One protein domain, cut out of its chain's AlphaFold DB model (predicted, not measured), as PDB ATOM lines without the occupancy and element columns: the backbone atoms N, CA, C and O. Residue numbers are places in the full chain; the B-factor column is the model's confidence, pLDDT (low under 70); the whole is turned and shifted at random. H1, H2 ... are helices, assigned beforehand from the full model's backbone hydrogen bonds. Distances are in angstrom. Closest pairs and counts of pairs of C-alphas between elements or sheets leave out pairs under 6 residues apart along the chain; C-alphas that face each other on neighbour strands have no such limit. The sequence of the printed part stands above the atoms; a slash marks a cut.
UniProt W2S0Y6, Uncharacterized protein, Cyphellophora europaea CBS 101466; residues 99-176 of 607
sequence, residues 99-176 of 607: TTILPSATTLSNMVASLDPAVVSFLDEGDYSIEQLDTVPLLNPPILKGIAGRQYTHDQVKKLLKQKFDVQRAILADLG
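This is residues 99 to 176 of the 607 residues of an uncharacterized protein of Cyphellophora europaea CBS 101466 (UniProt W2S0Y6). One long helix, H5, runs along one side of the domain, and four short helices lie to its other side: H3 packs on part of H5, H2 and H4 pack together near the end where H5 begins, and H1 lies away from H5 and touches no helix. The link between H3 and H4 passes through the middle at Val 136. The printed part has 78 residues, with five named helices in the order H1 to H5 and no named strand; the class is all helix. It is compact, with a radius of gyration of the C-alphas of 12.5 A and spans of 38 by 26 by 22 A.

Start at H5, residues 154 to 176. H3, residues 130 to 133, touches H5 at residues 158 to 165 alone; their closest C-alphas, of Gln 132 and Leu 161, are 5.7 A apart. H4, residues 141 to 148, is close to H5 but not clearly touching, with the C-alphas of Ile 147 and Val 157 closest at 7.8 A; they run opposite ways at a shallow tilt of 34.6 degrees, only just short of steep. H2, residues 117 to 124, touches H4, with the C-alphas of Val 119 and Ala 148 closest at 4.6 A; they run the same way at a steep tilt of 68 degrees, only just short of about perpendicular. H1, residues 105 to 112, is apart from H3, H4 and H5, and only just apart from H2, closest 8.2 A. In H1, H2, H4 and H5 every O i to N i+4 pair is within hydrogen-bond range; H3 is too short for such a pair.

Find C-alpha 154 at (360.561, 224.470, 345.043); from there H5 runs 32.5 A to C-alpha 176 at (368.398, 253.053, 331.606). Find C-alpha 105 at (351.019, 247.320, 343.679), where H1 begins and runs 10.4 A; H2 measures 10.3 A, H3 5.1 A and H4 10.4 A.

Look for the two C-alphas farthest apart at Gly 149 and Gly 176, 38.2 A. The printed part has no cut, and no link is long. Residues 99 to 107 are under pLDDT 70; the mean of the printed part is 89.3.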
ATOM      1  N   THR A  99     356.244 242.359 329.013       47.16
ATOM      2  CA  THR A  99     357.490 242.058 329.752       47.16
ATOM      3  C   THR A  99     358.143 243.270 330.435       47.16
ATOM      4  O   THR A  99     359.049 243.077 331.240       47.16
ATOM      5  N   THR A 100     357.755 244.513 330.119       41.94
ATOM      6  CA  THR A 100     358.596 245.698 330.434       41.94
ATOM      7  C   THR A 100     357.996 246.702 331.431       41.94
ATOM      8  O   THR A 100     358.739 247.519 331.965       41.94
ATOM      9  N   ILE A 101     356.695 246.655 331.737       47.38
ATOM     10  CA  ILE A 101     356.104 247.528 332.771       47.38
ATOM     11  C   ILE A 101     356.044 246.759 334.097       47.38
ATOM     12  O   ILE A 101     355.353 245.746 334.179       47.38
ATOM     13  N   LEU A 102     356.724 247.255 335.141       53.16
ATOM     14  CA  LEU A 102     356.469 246.810 336.517       53.16
ATOM     15  C   LEU A 102     354.996 247.106 336.846       53.16
ATOM     16  O   LEU A 102     354.603 248.276 336.780       53.16
ATOM     17  N   PRO A 103     354.160 246.109 337.190       54.69
ATOM     18  CA  PRO A 103     352.780 246.395 337.536       54.69
ATOM     19  C   PRO A 103     352.751 247.192 338.844       54.69
ATOM     20  O   PRO A 103     353.493 246.894 339.778       54.69
ATOM     21  N   SER A 104     351.879 248.200 338.939       55.50
ATOM     22  CA  SER A 104     351.663 248.902 340.211       55.50
ATOM     23  C   SER A 104     351.199 247.918 341.292       55.50
ATOM     24  O   SER A 104     350.606 246.892 340.961       55.50
ATOM     25  N   ALA A 105     351.396 248.223 342.580       57.12
ATOM     26  CA  ALA A 105     351.019 247.320 343.679       57.12
ATOM     27  C   ALA A 105     349.549 246.840 343.599       57.12
ATOM     28  O   ALA A 105     349.254 245.670 343.835       57.12
ATOM     29  N   THR A 106     348.628 247.708 343.166       63.22
ATOM     30  CA  THR A 106     347.220 247.361 342.899       63.22
ATOM     31  C   THR A 106     347.067 246.358 341.749       63.22
ATOM     32  O   THR A 106     346.204 245.484 341.787       63.22
ATOM     33  N   THR A 107     347.908 246.468 340.719       68.25
ATOM     34  CA  THR A 107     347.915 245.570 339.558       68.25
ATOM     35  C   THR A 107     348.555 244.225 339.909       68.25
ATOM     36  O   THR A 107     347.993 243.199 339.539       68.25
ATOM     37  N   LEU A 108     349.653 244.211 340.677       70.94
ATOM     38  CA  LEU A 108     350.236 242.992 341.259       70.94
ATOM     39  C   LEU A 108     349.205 242.246 342.113       70.94
ATOM     40  O   LEU A 108     348.977 241.063 341.880       70.94
ATOM     41  N   SER A 109     348.506 242.942 343.016       76.12
ATOM     42  CA  SER A 109     347.437 242.357 343.840       76.12
ATOM     43  C   SER A 109     346.331 241.710 342.991       76.12
ATOM     44  O   SER A 109     345.980 240.550 343.207       76.12
ATOM     45  N   ASN A 110     345.856 242.397 341.944       78.19
ATOM     46  CA  ASN A 110     344.869 241.841 341.009       78.19
ATOM     47  C   ASN A 110     345.403 240.640 340.203       78.19
ATOM     48  O   ASN A 110     344.639 239.723 339.906       78.19
ATOM     49  N   MET A 111     346.693 240.621 339.846       81.88
ATOM     50  CA  MET A 111     347.311 239.474 339.174       81.88
ATOM     51  C   MET A 111     347.465 238.276 340.118       81.88
ATOM     52  O   MET A 111     347.122 237.160 339.731       81.88
ATOM     53  N   VAL A 112     347.914 238.489 341.359       84.75
ATOM     54  CA  VAL A 112     348.023 237.440 342.388       84.75
ATOM     55  C   VAL A 112     346.645 236.855 342.709       84.75
ATOM     56  O   VAL A 112     346.501 235.636 342.747       84.75
ATOM     57  N   ALA A 113     345.607 237.691 342.803       86.25
ATOM     58  CA  ALA A 113     344.215 237.253 342.947       86.25
ATOM     59  C   ALA A 113     343.650 236.492 341.722       86.25
ATOM     60  O   ALA A 113     342.557 235.935 341.805       86.25
ATOM     61  N   SER A 114     344.374 236.462 340.596       89.94
ATOM     62  CA  SER A 114     344.037 235.671 339.400       89.94
ATOM     63  C   SER A 114     344.866 234.388 339.244       89.94
ATOM     64  O   SER A 114     344.636 233.628 338.301       89.94
ATOM     65  N   LEU A 115     345.818 234.126 340.150       95.25
ATOM     66  CA  LEU A 115     346.553 232.863 340.186       95.25
ATOM     67  C   LEU A 115     345.650 231.721 340.674       95.25
ATOM     68  O   LEU A 115     344.751 231.907 341.493       95.25
ATOM     69  N   ASP A 116     345.927 230.514 340.187       96.56
ATOM     70  CA  ASP A 116     345.281 229.292 340.666       96.56
ATOM     71  C   ASP A 116     345.607 229.081 342.166       96.56
ATOM     72  O   ASP A 116     346.785 229.149 342.537       96.56
ATOM     73  N   PRO A 117     344.624 228.799 343.047       97.25
ATOM     74  CA  PRO A 117     344.871 228.521 344.467       97.25
ATOM     75  C   PRO A 117     345.891 227.396 344.739       97.25
ATOM     76  O   PRO A 117     346.546 227.394 345.786       97.25
ATOM     77  N   ALA A 118     346.079 226.458 343.804       97.31
ATOM     78  CA  ALA A 118     347.134 225.447 343.882       97.31
ATOM     79  C   ALA A 118     348.544 226.039 343.678       97.31
ATOM     80  O   ALA A 118     349.498 225.566 344.294       97.31
ATOM     81  N   VAL A 119     348.690 227.096 342.866       97.31
ATOM     82  CA  VAL A 119     349.949 227.860 342.751       97.31
ATOM     83  C   VAL A 119     350.200 228.656 344.026       97.31
ATOM     84  O   VAL A 119     351.315 228.620 344.532       97.31
ATOM     85  N   VAL A 120     349.176 229.327 344.567       96.81
ATOM     86  CA  VAL A 120     349.313 230.120 345.804       96.81
ATOM     87  C   VAL A 120     349.752 229.226 346.969       96.81
ATOM     88  O   VAL A 120     350.794 229.476 347.561       96.81
ATOM     89  N   SER A 121     349.059 228.109 347.214       97.06
ATOM     90  CA  SER A 121     349.438 227.168 348.286       97.06
ATOM     91  C   SER A 121     350.822 226.526 348.095       97.06
ATOM     92  O   SER A 121     351.537 226.323 349.073       97.06
ATOM     93  N   PHE A 122     351.258 226.254 346.859       97.38
ATOM     94  CA  PHE A 122     352.626 225.784 346.595       97.38
ATOM     95  C   PHE A 122     353.698 226.862 346.858       97.38
ATOM     96  O   PHE A 122     354.849 226.537 347.170       97.38
ATOM     97  N   LEU A 123     353.346 228.142 346.722       96.62
ATOM     98  CA  LEU A 123     354.233 229.257 347.048       96.62
ATOM     99  C   LEU A 123     354.278 229.504 348.560       96.62
ATOM    100  O   LEU A 123     355.374 229.609 349.099       96.62
ATOM    101  N   ASP A 124     353.134 229.475 349.247       96.69
ATOM    102  CA  ASP A 124     353.048 229.586 350.713       96.69
ATOM    103  C   ASP A 124     353.815 228.460 351.443       96.69
ATOM    104  O   ASP A 124     354.318 228.652 352.550       96.69
ATOM    105  N   GLU A 125     353.941 227.282 350.823       97.00
ATOM    106  CA  GLU A 125     354.719 226.144 351.338       97.00
ATOM    107  C   GLU A 125     356.252 226.290 351.205       97.00
ATOM    108  O   GLU A 125     356.980 225.435 351.714       97.00
ATOM    109  N   GLY A 126     356.774 227.320 350.524       95.12
ATOM    110  CA  GLY A 126     358.215 227.477 350.287       95.12
ATOM    111  C   GLY A 126     358.778 228.843 350.675       95.12
ATOM    112  O   GLY A 126     358.130 229.869 350.510       95.12
ATOM    113  N   ASP A 127     360.044 228.883 351.110       96.00
ATOM    114  CA  ASP A 127     360.720 230.142 351.477       96.00
ATOM    115  C   ASP A 127     361.110 230.976 350.234       96.00
ATOM    116  O   ASP A 127     362.283 231.031 349.844       96.00
ATOM    117  N   TYR A 128     360.130 231.558 349.544       96.38
ATOM    118  CA  TYR A 128     360.340 232.510 348.450       96.38
ATOM    119  C   TYR A 128     360.465 233.934 349.006       96.38
ATOM    120  O   TYR A 128     359.779 234.300 349.961       96.38
ATOM    121  N   SER A 129     361.329 234.762 348.414       95.94
ATOM    122  CA  SER A 129     361.362 236.191 348.752       95.94
ATOM    123  C   SER A 129     360.193 236.940 348.101       95.94
ATOM    124  O   SER A 129     359.664 236.515 347.076       95.94
ATOM    125  N   ILE A 130     359.817 238.095 348.659       92.75
ATOM    126  CA  ILE A 130     358.752 238.952 348.101       92.75
ATOM    127  C   ILE A 130     359.071 239.324 346.638       92.75
ATOM    128  O   ILE A 130     358.234 239.147 345.762       92.75
ATOM    129  N   GLU A 131     360.326 239.690 346.353       92.94
ATOM    130  CA  GLU A 131     360.820 239.968 344.992       92.94
ATOM    131  C   GLU A 131     360.660 238.778 344.024       92.94
ATOM    132  O   GLU A 131     360.459 238.971 342.827       92.94
ATOM    133  N   GLN A 132     360.737 237.534 344.518       94.19
ATOM    134  CA  GLN A 132     360.473 236.343 343.706       94.19
ATOM    135  C   GLN A 132     358.973 236.163 343.452       94.19
ATOM    136  O   GLN A 132     358.596 235.851 342.321       94.19
ATOM    137  N   LEU A 133     358.124 236.392 344.461       95.31
ATOM    138  CA  LEU A 133     356.665 236.304 344.332       95.31
ATOM    139  C   LEU A 133     356.121 237.315 343.308       95.31
ATOM    140  O   LEU A 133     355.304 236.933 342.470       95.31
ATOM    141  N   ASP A 134     356.654 238.539 343.265       93.88
ATOM    142  CA  ASP A 134     356.283 239.549 342.258       93.88
ATOM    143  C   ASP A 134     356.598 239.116 340.809       93.88
ATOM    144  O   ASP A 134     355.953 239.572 339.862       93.88
ATOM    145  N   THR A 135     357.548 238.190 340.605       95.56
ATOM    146  CA  THR A 135     357.840 237.623 339.272       95.56
ATOM    147  C   THR A 135     356.970 236.418 338.893       95.56
ATOM    148  O   THR A 135     356.970 236.025 337.722       95.56
ATOM    149  N   VAL A 136     356.188 235.853 339.825       96.31
ATOM    150  CA  VAL A 136     355.309 234.696 339.560       96.31
ATOM    151  C   VAL A 136     354.252 235.003 338.493       96.31
ATOM    152  O   VAL A 136     354.178 234.225 337.539       96.31
ATOM    153  N   PRO A 137     353.473 236.106 338.547       95.44
ATOM    154  CA  PRO A 137     352.443 236.367 337.537       95.44
ATOM    155  C   PRO A 137     352.995 236.606 336.129       95.44
ATOM    156  O   PRO A 137     352.260 236.518 335.149       95.44
ATOM    157  N   LEU A 138     354.296 236.890 336.014       93.94
ATOM    158  CA  LEU A 138     354.977 237.040 334.735       93.94
ATOM    159  C   LEU A 138     355.360 235.683 334.113       93.94
ATOM    160  O   LEU A 138     355.764 235.652 332.949       93.94
ATOM    161  N   LEU A 139     355.329 234.564 334.850       95.44
ATOM    162  CA  LEU A 139     355.674 233.242 334.314       95.44
ATOM    163  C   LEU A 139     354.699 232.801 333.211       95.44
ATOM    164  O   LEU A 139     353.502 233.069 333.257       95.44
ATOM    165  N   ASN A 140     355.211 232.064 332.220       95.31
ATOM    166  CA  ASN A 140     354.381 231.559 331.127       95.31
ATOM    167  C   ASN A 140     353.294 230.609 331.684       95.31
ATOM    168  O   ASN A 140     353.636 229.727 332.479       95.31
ATOM    169  N   PRO A 141     352.024 230.685 331.233       95.56
ATOM    170  CA  PRO A 141     350.931 229.874 331.781       95.56
ATOM    171  C   PRO A 141     351.169 228.350 331.859       95.56
ATOM    172  O   PRO A 141     350.724 227.749 332.837       95.56
ATOM    173  N   PRO A 142     351.899 227.691 330.930       97.44
ATOM    174  CA  PRO A 142     352.257 226.277 331.087       97.44
ATOM    175  C   PRO A 142     353.151 225.995 332.304       97.44
ATOM    176  O   PRO A 142     352.990 224.957 332.940       97.44
ATOM    177  N   ILE A 143     354.047 226.923 332.666       97.12
ATOM    178  CA  ILE A 143     354.898 226.807 333.861       97.12
ATOM    179  C   ILE A 143     354.027 226.946 335.111       97.12
ATOM    180  O   ILE A 143     354.105 226.101 335.994       97.12
ATOM    181  N   LEU A 144     353.134 227.944 335.155       97.31
ATOM    182  CA  LEU A 144     352.172 228.109 336.254       97.31
ATOM    183  C   LEU A 144     351.285 226.864 336.429       97.31
ATOM    184  O   LEU A 144     351.096 226.401 337.550       97.31
ATOM    185  N   LYS A 145     350.824 226.250 335.330       97.50
ATOM    186  CA  LYS A 145     350.078 224.982 335.370       97.50
ATOM    187  C   LYS A 145     350.929 223.805 335.877       97.50
ATOM    188  O   LYS A 145     350.417 222.963 336.610       97.50
ATOM    189  N   GLY A 146     352.214 223.749 335.526       97.94
ATOM    190  CA  GLY A 146     353.151 222.762 336.072       97.94
ATOM    191  C   GLY A 146     353.420 222.960 337.569       97.94
ATOM    192  O   GLY A 146     353.502 221.979 338.304       97.94
ATOM    193  N   ILE A 147     353.476 224.211 338.043       97.75
ATOM    194  CA  ILE A 147     353.576 224.554 339.472       97.75
ATOM    195  C   ILE A 147     352.303 224.119 340.214       97.75
ATOM    196  O   ILE A 147     352.402 223.399 341.204       97.75
ATOM    197  N   ALA A 148     351.115 224.448 339.691       97.38
ATOM    198  CA  ALA A 148     349.826 223.999 340.233       97.38
ATOM    199  C   ALA A 148     349.745 222.464 340.342       97.38
ATOM    200  O   ALA A 148     349.316 221.916 341.355       97.38
ATOM    201  N   GLY A 149     350.217 221.761 339.306       97.81
ATOM    202  CA  GLY A 149     350.317 220.301 339.270       97.81
ATOM    203  C   GLY A 149     351.503 219.706 340.041       97.81
ATOM    204  O   GLY A 149     351.742 218.508 339.905       97.81
ATOM    205  N   ARG A 150     352.265 220.515 340.795       97.56
ATOM    206  CA  ARG A 150     353.465 220.127 341.568       97.56
ATOM    207  C   ARG A 150     354.519 219.350 340.761       97.56
ATOM    208  O   ARG A 150     355.250 218.523 341.296       97.56
ATOM    209  N   GLN A 151     354.608 219.642 339.463       98.12
ATOM    210  CA  GLN A 151     355.554 219.030 338.518       98.12
ATOM    211  C   GLN A 151     356.977 219.588 338.661       98.12
ATOM    212  O   GLN A 151     357.929 218.972 338.187       98.12
ATOM    213  N   TYR A 152     357.121 220.744 339.316       98.12
ATOM    214  CA  TYR A 152     358.400 221.360 339.650       98.12
ATOM    215  C   TYR A 152     358.655 221.294 341.157       98.12
ATOM    216  O   TYR A 152     357.742 221.499 341.955       98.12
ATOM    217  N   THR A 153     359.906 221.078 341.559       98.12
ATOM    218  CA  THR A 153     360.319 221.241 342.962       98.12
ATOM    219  C   THR A 153     360.473 222.724 343.314       98.12
ATOM    220  O   THR A 153     360.743 223.551 342.437       98.12
ATOM    221  N   HIS A 154     360.371 223.080 344.600       97.75
ATOM    222  CA  HIS A 154     360.561 224.470 345.043       97.75
ATOM    223  C   HIS A 154     361.920 225.038 344.585       97.75
ATOM    224  O   HIS A 154     361.989 226.189 344.172       97.75
ATOM    225  N   ASP A 155     362.986 224.230 344.547       97.75
ATOM    226  CA  ASP A 155     364.303 224.657 344.045       97.75
ATOM    227  C   ASP A 155     364.327 224.936 342.536       97.75
ATOM    228  O   ASP A 155     365.041 225.834 342.084       97.75
ATOM    229  N   GLN A 156     363.559 224.189 341.736       97.62
ATOM    230  CA  GLN A 156     363.398 224.475 340.307       97.62
ATOM    231  C   GLN A 156     362.634 225.788 340.106       97.62
ATOM    232  O   GLN A 156     363.054 226.619 339.302       97.62
ATOM    233  N   VAL A 157     361.574 226.022 340.887       97.75
ATOM    234  CA  VAL A 157     360.806 227.275 340.842       97.75
ATOM    235  C   VAL A 157     361.654 228.460 341.323       97.75
ATOM    236  O   VAL A 157     361.721 229.465 340.621       97.75
ATOM    237  N   LYS A 158     362.408 228.336 342.425       97.62
ATOM    238  CA  LYS A 158     363.358 229.368 342.895       97.62
ATOM    239  C   LYS A 158     364.418 229.703 341.835       97.62
ATOM    240  O   LYS A 158     364.731 230.879 341.647       97.62
ATOM    241  N   LYS A 159     364.936 228.706 341.104       97.62
ATOM    242  CA  LYS A 159     365.865 228.919 339.976       97.62
ATOM    243  C   LYS A 159     365.202 229.647 338.803       97.62
ATOM    244  O   LYS A 159     365.799 230.589 338.288       97.62
ATOM    245  N   LEU A 160     363.983 229.263 338.416       97.44
ATOM    246  CA  LEU A 160     363.226 229.908 337.332       97.44
ATOM    247  C   LEU A 160     362.863 231.365 337.659       97.44
ATOM    248  O   LEU A 160     363.077 232.244 336.825       97.44
ATOM    249  N   LEU A 161     362.367 231.633 338.872       96.75
ATOM    250  CA  LEU A 161     362.043 232.988 339.336       96.75
ATOM    251  C   LEU A 161     363.306 233.858 339.394       96.75
ATOM    252  O   LEU A 161     363.306 234.962 338.853       96.75
ATOM    253  N   LYS A 162     364.421 233.340 339.940       96.19
ATOM    254  CA  LYS A 162     365.703 234.063 339.926       96.19
ATOM    255  C   LYS A 162     366.177 234.362 338.499       96.19
ATOM    256  O   LYS A 162     366.472 235.512 338.197       96.19
ATOM    257  N   GLN A 163     366.217 233.363 337.613       96.44
ATOM    258  CA  GLN A 163     366.639 233.556 336.221       96.44
ATOM    259  C   GLN A 163     365.775 234.612 335.514       96.44
ATOM    260  O   GLN A 163     366.294 235.423 334.746       96.44
ATOM    261  N   LYS A 164     364.465 234.633 335.789       95.31
ATOM    262  CA  LYS A 164     363.557 235.638 335.236       95.31
ATOM    263  C   LYS A 164     363.822 237.039 335.794       95.31
ATOM    264  O   LYS A 164     363.855 237.987 335.013       95.31
ATOM    265  N   PHE A 165     364.054 237.160 337.100       93.94
ATOM    266  CA  PHE A 165     364.420 238.417 337.756       93.94
ATOM    267  C   PHE A 165     365.749 238.977 337.222       93.94
ATOM    268  O   PHE A 165     365.819 240.151 336.861       93.94
ATOM    269  N   ASP A 166     366.776 238.132 337.081       93.81
ATOM    270  CA  ASP A 166     368.085 238.512 336.533       93.81
ATOM    271  C   ASP A 166     367.957 239.030 335.079       93.81
ATOM    272  O   ASP A 166     368.525 240.069 334.735       93.81
ATOM    273  N   VAL A 167     367.142 238.374 334.237       93.69
ATOM    274  CA  VAL A 167     366.844 238.828 332.861       93.69
ATOM    275  C   VAL A 167     366.045 240.137 332.842       93.69
ATOM    276  O   VAL A 167     366.359 241.036 332.062       93.69
ATOM    277  N   GLN A 168     365.034 240.283 333.701       91.88
ATOM    278  CA  GLN A 168     364.247 241.517 333.808       91.88
ATOM    279  C   GLN A 168     365.121 242.699 334.261       91.88
ATOM    280  O   GLN A 168     364.998 243.799 333.721       91.88
ATOM    281  N   ARG A 169     366.054 242.461 335.190       91.06
ATOM    282  CA  ARG A 169     367.032 243.451 335.655       91.06
ATOM    283  C   ARG A 169     368.014 243.859 334.555       91.06
ATOM    284  O   ARG A 169     368.311 245.046 334.449       91.06
ATOM    285  N   ALA A 170     368.471 242.922 333.720       93.31
ATOM    286  CA  ALA A 170     369.306 243.232 332.557       93.31
ATOM    287  C   ALA A 170     368.561 244.115 331.536       93.31
ATOM    288  O   ALA A 170     369.063 245.167 331.153       93.31
ATOM    289  N   ILE A 171     367.317 243.759 331.187       89.25
ATOM    290  CA  ILE A 171     366.477 244.549 330.264       89.25
ATOM    291  C   ILE A 171     366.235 245.973 330.797       89.25
ATOM    292  O   ILE A 171     366.240 246.929 330.023       89.25
ATOM    293  N   LEU A 172     366.032 246.135 332.108       88.75
ATOM    294  CA  LEU A 172     365.872 247.455 332.729       88.75
ATOM    295  C   LEU A 172     367.182 248.262 332.766       88.75
ATOM    296  O   LEU A 172     367.131 249.482 332.633       88.75
ATOM    297  N   ALA A 173     368.341 247.610 332.901       90.50
ATOM    298  CA  ALA A 173     369.642 248.274 332.816       90.50
ATOM    299  C   ALA A 173     369.917 248.801 331.396       90.50
ATOM    300  O   ALA A 173     370.258 249.975 331.244       90.50
ATOM    301  N   ASP A 174     369.670 247.986 330.365       89.50
ATOM    302  CA  ASP A 174     369.809 248.384 328.954       89.50
ATOM    303  C   ASP A 174     368.875 249.551 328.578       89.50
ATOM    304  O   ASP A 174     369.227 250.392 327.753       89.50
ATOM    305  N   LEU A 175     367.688 249.629 329.194       86.56
ATOM    306  CA  LEU A 175     366.733 250.731 329.000       86.56
ATOM    307  C   LEU A 175     367.081 252.002 329.791       86.56
ATOM    308  O   LEU A 175     366.604 253.075 329.431       86.56
ATOM    309  N   GLY A 176     367.882 251.900 330.856       77.88
ATOM    310  CA  GLY A 176     368.398 253.053 331.606       77.88
ATOM    311  C   GLY A 176     369.694 253.634 331.028       77.88
ATOM    312  O   GLY A 176     370.056 254.769 331.337       77.88
TER     313      GLY A 176